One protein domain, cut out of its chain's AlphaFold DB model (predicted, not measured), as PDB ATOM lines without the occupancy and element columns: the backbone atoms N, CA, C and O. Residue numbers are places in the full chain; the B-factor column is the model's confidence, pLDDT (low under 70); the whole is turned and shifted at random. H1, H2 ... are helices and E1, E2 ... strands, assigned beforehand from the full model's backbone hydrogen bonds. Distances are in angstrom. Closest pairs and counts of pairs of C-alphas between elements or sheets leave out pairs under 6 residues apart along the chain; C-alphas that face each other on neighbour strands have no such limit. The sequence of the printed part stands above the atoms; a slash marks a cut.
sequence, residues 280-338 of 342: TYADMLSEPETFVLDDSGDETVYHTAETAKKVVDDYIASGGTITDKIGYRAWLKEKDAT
ATOM      1  N   THR A 280     -41.793   3.450 -15.367       91.56
ATOM      2  CA  THR A 280     -41.512   3.150 -13.963       91.56
ATOM      3  C   THR A 280     -41.266   1.658 -13.755       91.56
ATOM      4  O   THR A 280     -41.617   0.827 -14.594       91.56
ATOM      5  N   TYR A 281     -40.718   1.288 -12.596       91.62
ATOM      6  CA  TYR A 281     -40.634  -0.122 -12.191       91.62
ATOM      7  C   TYR A 281     -42.013  -0.785 -12.027       91.62
ATOM      8  O   TYR A 281     -42.133  -1.997 -12.196       91.62
ATOM      9  N   ALA A 282     -43.070  -0.013 -11.756       95.06
ATOM     10  CA  ALA A 282     -44.445  -0.503 -11.789       95.06
ATOM     11  C   ALA A 282     -44.891  -0.864 -13.217       95.06
ATOM     12  O   ALA A 282     -45.497  -1.921 -13.403       95.06
ATOM     13  N   ASP A 283     -44.533  -0.046 -14.213       93.44
ATOM     14  CA  ASP A 283     -44.855  -0.314 -15.621       93.44
ATOM     15  C   ASP A 283     -44.192  -1.620 -16.097       93.44
ATOM     16  O   ASP A 283     -44.843  -2.450 -16.732       93.44
ATOM     17  N   MET A 284     -42.944  -1.872 -15.678       93.44
ATOM     18  CA  MET A 284     -42.219  -3.123 -15.957       93.44
ATOM     19  C   MET A 284     -42.893  -4.372 -15.384       93.44
ATOM     20  O   MET A 284     -42.830  -5.440 -15.990       93.44
ATOM     21  N   LEU A 285     -43.564  -4.265 -14.235       95.00
ATOM     22  CA  LEU A 285     -44.352  -5.377 -13.698       95.00
ATOM     23  C   LEU A 285     -45.664  -5.583 -14.459       95.00
ATOM     24  O   LEU A 285     -46.140  -6.715 -14.535       95.00
ATOM     25  N   SER A 286     -46.268  -4.505 -14.965       96.38
ATOM     26  CA  SER A 286     -47.546  -4.582 -15.676       96.38
ATOM     27  C   SER A 286     -47.409  -5.061 -17.119       96.38
ATOM     28  O   SER A 286     -48.279  -5.793 -17.582       96.38
ATOM     29  N   GLU A 287     -46.322  -4.683 -17.797       93.94
ATOM     30  CA  GLU A 287     -46.087  -4.943 -19.224       93.94
ATOM     31  C   GLU A 287     -44.630  -5.396 -19.468       93.94
ATOM     32  O   GLU A 287     -43.868  -4.717 -20.163       93.94
ATOM     33  N   PRO A 288     -44.193  -6.522 -18.871       91.12
ATOM     34  CA  PRO A 288     -42.794  -6.956 -18.889       91.12
ATOM     35  C   PRO A 288     -42.238  -7.161 -20.305       91.12
ATOM     36  O   PRO A 288     -41.076  -6.855 -20.563       91.12
ATOM     37  N   GLU A 289     -43.069  -7.600 -21.246       88.88
ATOM     38  CA  GLU A 289     -42.699  -7.842 -22.641       88.88
ATOM     39  C   GLU A 289     -42.324  -6.575 -23.427       88.88
ATOM     40  O   GLU A 289     -41.844  -6.679 -24.551       88.88
ATOM     41  N   THR A 290     -42.533  -5.383 -22.862       84.06
ATOM     42  CA  THR A 290     -42.120  -4.110 -23.478       84.06
ATOM     43  C   THR A 290     -40.671  -3.733 -23.156       84.06
ATOM     44  O   THR A 290     -40.108  -2.845 -23.797       84.06
ATOM     45  N   PHE A 291     -40.034  -4.436 -22.210       84.19
ATOM     46  CA  PHE A 291     -38.668  -4.177 -21.757       84.19
ATOM     47  C   PHE A 291     -37.704  -5.232 -22.305       84.19
ATOM     48  O   PHE A 291     -37.959  -6.434 -22.215       84.19
ATOM     49  N   VAL A 292     -36.568  -4.783 -22.838       81.06
ATOM     50  CA  VAL A 292     -35.535  -5.649 -23.424       81.06
ATOM     51  C   VAL A 292     -34.539  -6.091 -22.348       81.06
ATOM     52  O   VAL A 292     -33.984  -5.260 -21.632       81.06
ATOM     53  N   LEU A 293     -34.320  -7.401 -22.242       76.25
ATOM     54  CA  LEU A 293     -33.361  -8.050 -21.343       76.25
ATOM     55  C   LEU A 293     -31.967  -8.160 -21.982       76.25
ATOM     56  O   LEU A 293     -30.962  -7.965 -21.301       76.25
ATOM     57  N   ASP A 294     -31.911  -8.501 -23.270       73.31
ATOM     58  CA  ASP A 294     -30.684  -8.606 -24.064       73.31
ATOM     59  C   ASP A 294     -30.984  -8.224 -25.518       73.31
ATOM     60  O   ASP A 294     -32.024  -8.607 -26.059       73.31
ATOM     61  N   ASP A 295     -30.069  -7.476 -26.129       65.25
ATOM     62  CA  ASP A 295     -30.117  -7.091 -27.540       65.25
ATOM     63  C   ASP A 295     -28.737  -7.289 -28.175       65.25
ATOM     64  O   ASP A 295     -28.022  -6.358 -28.546       65.25
ATOM     65  N   SER A 296     -28.302  -8.546 -28.231       62.19
ATOM     66  CA  SER A 296     -26.975  -8.932 -28.719       62.19
ATOM     67  C   SER A 296     -26.875  -9.026 -30.253       62.19
ATOM     68  O   SER A 296     -25.954  -9.642 -30.788       62.19
ATOM     69  N   GLY A 297     -27.777  -8.361 -30.984       60.38
ATOM     70  CA  GLY A 297     -27.707  -8.157 -32.438       60.38
ATOM     71  C   GLY A 297     -28.267  -9.288 -33.309       60.38
ATOM     72  O   GLY A 297     -28.574  -9.032 -34.473       60.38
ATOM     73  N   ASP A 298     -28.458 -10.494 -32.762       72.31
ATOM     74  CA  ASP A 298     -29.067 -11.630 -33.480       72.31
ATOM     75  C   ASP A 298     -30.491 -11.977 -32.990       72.31
ATOM     76  O   ASP A 298     -31.284 -12.528 -33.758       72.31
ATOM     77  N   GLU A 299     -30.854 -11.632 -31.750       80.38
ATOM     78  CA  GLU A 299     -32.201 -11.818 -31.198       80.38
ATOM     79  C   GLU A 299     -32.455 -10.816 -30.062       80.38
ATOM     80  O   GLU A 299     -31.648 -10.699 -29.141       80.38
ATOM     81  N   THR A 300     -33.585 -10.107 -30.118       79.00
ATOM     82  CA  THR A 300     -34.041  -9.240 -29.026       79.00
ATOM     83  C   THR A 300     -34.830 -10.086 -28.032       79.00
ATOM     84  O   THR A 300     -35.903 -10.606 -28.353       79.00
ATOM     85  N   VAL A 301     -34.306 -10.236 -26.817       83.88
ATOM     86  CA  VAL A 301     -34.954 -10.996 -25.743       83.88
ATOM     87  C   VAL A 301     -35.686 -10.027 -24.828       83.88
ATOM     88  O   VAL A 301     -35.067  -9.156 -24.226       83.88
ATOM     89  N   TYR A 302     -36.997 -10.195 -24.685       85.88
ATOM     90  CA  TYR A 302     -37.817  -9.382 -23.786       85.88
ATOM     91  C   TYR A 302     -37.927 -10.005 -22.391       85.88
ATOM     92  O   TYR A 302     -37.785 -11.219 -22.214       85.88
ATOM     93  N   HIS A 303     -38.208  -9.179 -21.384       88.06
ATOM     94  CA  HIS A 303     -38.490  -9.669 -20.042       88.06
ATOM     95  C   HIS A 303     -39.779 -10.507 -20.010       88.06
ATOM     96  O   HIS A 303     -40.784 -10.194 -20.645       88.06
ATOM     97  N   THR A 304     -39.765 -11.583 -19.220       93.88
ATOM     98  CA  THR A 304     -40.976 -12.300 -18.811       93.88
ATOM     99  C   THR A 304     -41.473 -11.719 -17.490       93.88
ATOM    100  O   THR A 304     -40.727 -11.040 -16.784       93.88
ATOM    101  N   ALA A 305     -42.705 -12.043 -17.086       95.50
ATOM    102  CA  ALA A 305     -43.216 -11.648 -15.769       95.50
ATOM    103  C   ALA A 305     -42.288 -12.085 -14.616       95.50
ATOM    104  O   ALA A 305     -42.121 -11.367 -13.633       95.50
ATOM    105  N   GLU A 306     -41.648 -13.250 -14.747       95.50
ATOM    106  CA  GLU A 306     -40.727 -13.792 -13.746       95.50
ATOM    107  C   GLU A 306     -39.406 -13.012 -13.702       95.50
ATOM    108  O   GLU A 306     -38.929 -12.681 -12.614       95.50
ATOM    109  N   THR A 307     -38.823 -12.673 -14.859       93.19
ATOM    110  CA  THR A 307     -37.561 -11.917 -14.897       93.19
ATOM    111  C   THR A 307     -37.764 -10.447 -14.541       93.19
ATOM    112  O   THR A 307     -36.955  -9.901 -13.795       93.19
ATOM    113  N   ALA A 308     -38.856  -9.819 -14.986       92.88
ATOM    114  CA  ALA A 308     -39.231  -8.464 -14.581       92.88
ATOM    115  C   ALA A 308     -39.459  -8.370 -13.071       92.88
ATOM    116  O   ALA A 308     -38.915  -7.484 -12.412       92.88
ATOM    117  N   LYS A 309     -40.189  -9.339 -12.496       95.25
ATOM    118  CA  LYS A 309     -40.376  -9.411 -11.046       95.25
ATOM    119  C   LYS A 309     -39.044  -9.478 -10.308       95.25
ATOM    120  O   LYS A 309     -38.874  -8.771  -9.321       95.25
ATOM    121  N   LYS A 310     -38.104 -10.293 -10.790       94.62
ATOM    122  CA  LYS A 310     -36.777 -10.389 -10.182       94.62
ATOM    123  C   LYS A 310     -36.028  -9.051 -10.207       94.62
ATOM    124  O   LYS A 310     -35.510  -8.655  -9.171       94.62
ATOM    125  N   VAL A 311     -36.004  -8.355 -11.347       91.56
ATOM    126  CA  VAL A 311     -35.345  -7.038 -11.470       91.56
ATOM    127  C   VAL A 311     -35.943  -6.025 -10.494       91.56
ATOM    128  O   VAL A 311     -35.216  -5.323  -9.796       91.56
ATOM    129  N   VAL A 312     -37.272  -5.973 -10.409       94.19
ATOM    130  CA  VAL A 312     -37.974  -5.033  -9.527       94.19
ATOM    131  C   VAL A 312     -37.756  -5.386  -8.051       94.19
ATOM    132  O   VAL A 312     -37.516  -4.491  -7.245       94.19
ATOM    133  N   ASP A 313     -37.785  -6.672  -7.688       94.75
ATOM    134  CA  ASP A 313     -37.501  -7.125  -6.320       94.75
ATOM    135  C   ASP A 313     -36.056  -6.778  -5.903       94.75
ATOM    136  O   ASP A 313     -35.846  -6.272  -4.798       94.75
ATOM    137  N   ASP A 314     -35.075  -6.998  -6.788       91.81
ATOM    138  CA  ASP A 314     -33.664  -6.661  -6.551       91.81
ATOM    139  C   ASP A 314     -33.488  -5.129  -6.378       91.81
ATOM    140  O   ASP A 314     -32.802  -4.676  -5.458       91.81
ATOM    141  N   TYR A 315     -34.191  -4.315  -7.178       91.06
ATOM    142  CA  TYR A 315     -34.184  -2.852  -7.057       91.06
ATOM    143  C   TYR A 315     -34.795  -2.358  -5.739       91.06
ATOM    144  O   TYR A 315     -34.192  -1.537  -5.040       91.06
ATOM    145  N   ILE A 316     -35.955  -2.892  -5.346       93.56
ATOM    146  CA  ILE A 316     -36.594  -2.564  -4.063       93.56
ATOM    147  C   ILE A 316     -35.683  -2.961  -2.895       93.56
ATOM    148  O   ILE A 316     -35.538  -2.198  -1.939       93.56
ATOM    149  N   ALA A 317     -35.018  -4.118  -2.972       91.06
ATOM    150  CA  ALA A 317     -34.071  -4.562  -1.949       91.06
ATOM    151  C   ALA A 317     -32.864  -3.613  -1.794       91.06
ATOM    152  O   ALA A 317     -32.307  -3.514  -0.701       91.06
ATOM    153  N   SER A 318     -32.495  -2.878  -2.851       86.94
ATOM    154  CA  SER A 318     -31.453  -1.838  -2.821       86.94
ATOM    155  C   SER A 318     -31.918  -0.484  -2.257       86.94
ATOM    156  O   SER A 318     -31.112   0.438  -2.124       86.94
ATOM    157  N   GLY A 319     -33.200  -0.361  -1.891       89.12
ATOM    158  CA  GLY A 319     -33.797   0.851  -1.320       89.12
ATOM    159  C   GLY A 319     -34.610   1.701  -2.301       89.12
ATOM    160  O   GLY A 319     -35.011   2.805  -1.938       89.12
ATOM    161  N   GLY A 320     -34.849   1.213  -3.523       90.81
ATOM    162  CA  GLY A 320     -35.719   1.864  -4.504       90.81
ATOM    163  C   GLY A 320     -37.215   1.645  -4.250       90.81
ATOM    164  O   GLY A 320     -37.625   0.867  -3.384       90.81
ATOM    165  N   THR A 321     -38.053   2.316  -5.037       93.44
ATOM    166  CA  THR A 321     -39.516   2.194  -5.009       93.44
ATOM    167  C   THR A 321     -40.083   1.868  -6.392       93.44
ATOM    168  O   THR A 321     -39.511   2.218  -7.420       93.44
ATOM    169  N   ILE A 322     -41.253   1.220  -6.448       93.69
ATOM    170  CA  ILE A 322     -41.891   0.863  -7.732       93.69
ATOM    171  C   ILE A 322     -42.295   2.081  -8.578       93.69
ATOM    172  O   ILE A 322     -42.519   1.949  -9.776       93.69
ATOM    173  N   THR A 323     -42.408   3.261  -7.967       93.06
ATOM    174  CA  THR A 323     -42.743   4.513  -8.656       93.06
ATOM    175  C   THR A 323     -41.530   5.209  -9.262       93.06
ATOM    176  O   THR A 323     -41.699   6.191  -9.984       93.06
ATOM    177  N   ASP A 324     -40.319   4.719  -8.987       88.31
ATOM    178  CA  ASP A 324     -39.102   5.294  -9.547       88.31
ATOM    179  C   ASP A 324     -39.041   5.047 -11.058       88.31
ATOM    180  O   ASP A 324     -39.504   4.022 -11.572       88.31
ATOM    181  N   LYS A 325     -38.473   6.014 -11.783       86.88
ATOM    182  CA  LYS A 325     -38.330   5.966 -13.240       86.88
ATOM    183  C   LYS A 325     -37.174   5.048 -13.637       86.88
ATOM    184  O   LYS A 325     -36.059   5.188 -13.131       86.88
ATOM    185  N   ILE A 326     -37.424   4.151 -14.585       80.50
ATOM    186  CA  ILE A 326     -36.409   3.287 -15.189       80.50
ATOM    187  C   ILE A 326     -35.607   4.147 -16.159       80.50
ATOM    188  O   ILE A 326     -36.059   4.437 -17.261       80.50
ATOM    189  N   GLY A 327     -34.419   4.580 -15.745       69.00
ATOM    190  CA  GLY A 327     -33.501   5.318 -16.604       69.00
ATOM    191  C   GLY A 327     -32.043   4.951 -16.371       69.00
ATOM    192  O   GLY A 327     -31.678   4.424 -15.321       69.00
ATOM    193  N   TYR A 328     -31.201   5.256 -17.361       47.66
ATOM    194  CA  TYR A 328     -29.796   4.828 -17.507       47.66
ATOM    195  C   TYR A 328     -28.889   5.073 -16.273       47.66
ATOM    196  O   TYR A 328     -27.816   4.484 -16.149       47.66
ATOM    197  N   ARG A 329     -29.323   5.886 -15.300       38.28
ATOM    198  CA  ARG A 329     -28.617   6.101 -14.026       38.28
ATOM    199  C   ARG A 329     -28.651   4.888 -13.081       38.28
ATOM    200  O   ARG A 329     -27.723   4.739 -12.291       38.28
ATOM    201  N   ALA A 330     -29.667   4.023 -13.170       41.06
ATOM    202  CA  ALA A 330     -29.700   2.759 -12.424       41.06
ATOM    203  C   ALA A 330     -28.627   1.779 -12.941       41.06
ATOM    204  O   ALA A 330     -27.896   1.190 -12.149       41.06
ATOM    205  N   TRP A 331     -28.437   1.720 -14.263       38.34
ATOM    206  CA  TRP A 331     -27.415   0.886 -14.904       38.34
ATOM    207  C   TRP A 331     -25.980   1.351 -14.606       38.34
ATOM    208  O   TRP A 331     -25.099   0.531 -14.360       38.34
ATOM    209  N   LEU A 332     -25.732   2.668 -14.559       35.38
ATOM    210  CA  LEU A 332     -24.409   3.202 -14.201       35.38
ATOM    211  C   LEU A 332     -24.005   2.856 -12.756       35.38
ATOM    212  O   LEU A 332     -22.862   2.468 -12.528       35.38
ATOM    213  N   LYS A 333     -24.945   2.894 -11.798       38.97
ATOM    214  CA  LYS A 333     -24.668   2.494 -10.405       38.97
ATOM    215  C   LYS A 333     -24.308   1.009 -10.263       38.97
ATOM    216  O   LYS A 333     -23.465   0.673  -9.436       38.97
ATOM    217  N   GLU A 334     -24.910   0.125 -11.058       38.41
ATOM    218  CA  GLU A 334     -24.595  -1.314 -11.040       38.41
ATOM    219  C   GLU A 334     -23.272  -1.645 -11.748       38.41
ATOM    220  O   GLU A 334     -22.542  -2.553 -11.337       38.41
ATOM    221  N   LYS A 335     -22.914  -0.883 -12.787       34.16
ATOM    222  CA  LYS A 335     -21.660  -1.087 -13.520       34.16
ATOM    223  C   LYS A 335     -20.430  -0.615 -12.737       34.16
ATOM    224  O   LYS A 335     -19.399  -1.286 -12.775       34.16
ATOM    225  N   ASP A 336     -20.561   0.456 -11.953       37.38
ATOM    226  CA  ASP A 336     -19.486   0.949 -11.079       37.38
ATOM    227  C   ASP A 336     -19.180  -0.017  -9.915       37.38
ATOM    228  O   ASP A 336     -18.028  -0.150  -9.501       37.38
ATOM    229  N   ALA A 337     -20.170  -0.777  -9.435       40.72
ATOM    230  CA  ALA A 337     -19.979  -1.763  -8.364       40.72
ATOM    231  C   ALA A 337     -19.214  -3.029  -8.808       40.72
ATOM    232  O   ALA A 337     -18.646  -3.734  -7.975       40.72
ATOM    233  N   THR A 338     -19.181  -3.331 -10.110       40.25
ATOM    234  CA  THR A 338     -18.560  -4.554 -10.659       40.25
ATOM    235  C   THR A 338     -17.141  -4.345 -11.202       40.25
ATOM    236  O   THR A 338     -16.507  -5.313 -11.616       40.25
TER     237      THR A 338
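AT A GLANCE: This is residues 280 to 338 of the 342 residues of an uncharacterized protein of uncultured Pleomorphomonas sp (UniProt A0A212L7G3). Two helices, the short H1 and the longer H2, lie side by side and run opposite ways; beyond the end where H1 stops and H2 starts, the strands E1 and E2 form a small hairpin. A long loop after H2 leads to H3, whose residues 331 to 337, with Thr 338, stick out to one side as a free arm. The 59 printed residues hold three named helices and two named strands, in the order H1, E1, E2, H2, H3, with one antiparallel sheet, E1 - E2; the class is mostly helix. The whole is compact, with a radius of gyration of the C-alphas of 11.8 A and spans of 34 by 28 by 17 A.

HOW THE PARTS SIT: Start at H1, residues 281 to 286, and look across to H2, residues 305 to 317: they touch, and their closest C-alphas, of Leu 285 and Ala 308, are 6.0 A apart. Their lines stand at a shallow tilt of 24 degrees, opposite ways. Between them in the chain, E1, residues 292 to 295, and E2, residues 300 to 302, form an antiparallel hairpin at 167 degrees; find N 293 and O 301 at 2.8 A, and N 301 and O 294 at 2.9 A, within hydrogen-bond range. H3, residues 329 to 337, is apart from H1, H2, E1 and E2. Every O i to N i+4 pair is within hydrogen-bond range in H1 and H2, and 4 of 5 are in H3.

IN THESE COORDINATES: Find C-alpha 281 at (-40.634, -0.122, -12.191), where H1 begins its 8.9 A. E1 then covers 7.0 A and E2 6.5 A. From C-alpha 305 at (-43.216, -11.648, -15.769), H2 runs 18.0 A. H3 runs 13.0 A and ends at C-alpha 337, at (-19.979, -1.763, -8.364).

THE WHOLE: The C-alphas of Asp 298 and Gly 319, the two farthest apart, are 34.8 A apart. The printed part has no cut, and its one long link is H2 to H3, 11 residues. The mean pLDDT of the printed part is 78.3; residues 295 to 297 and 327 to 338 are under 70.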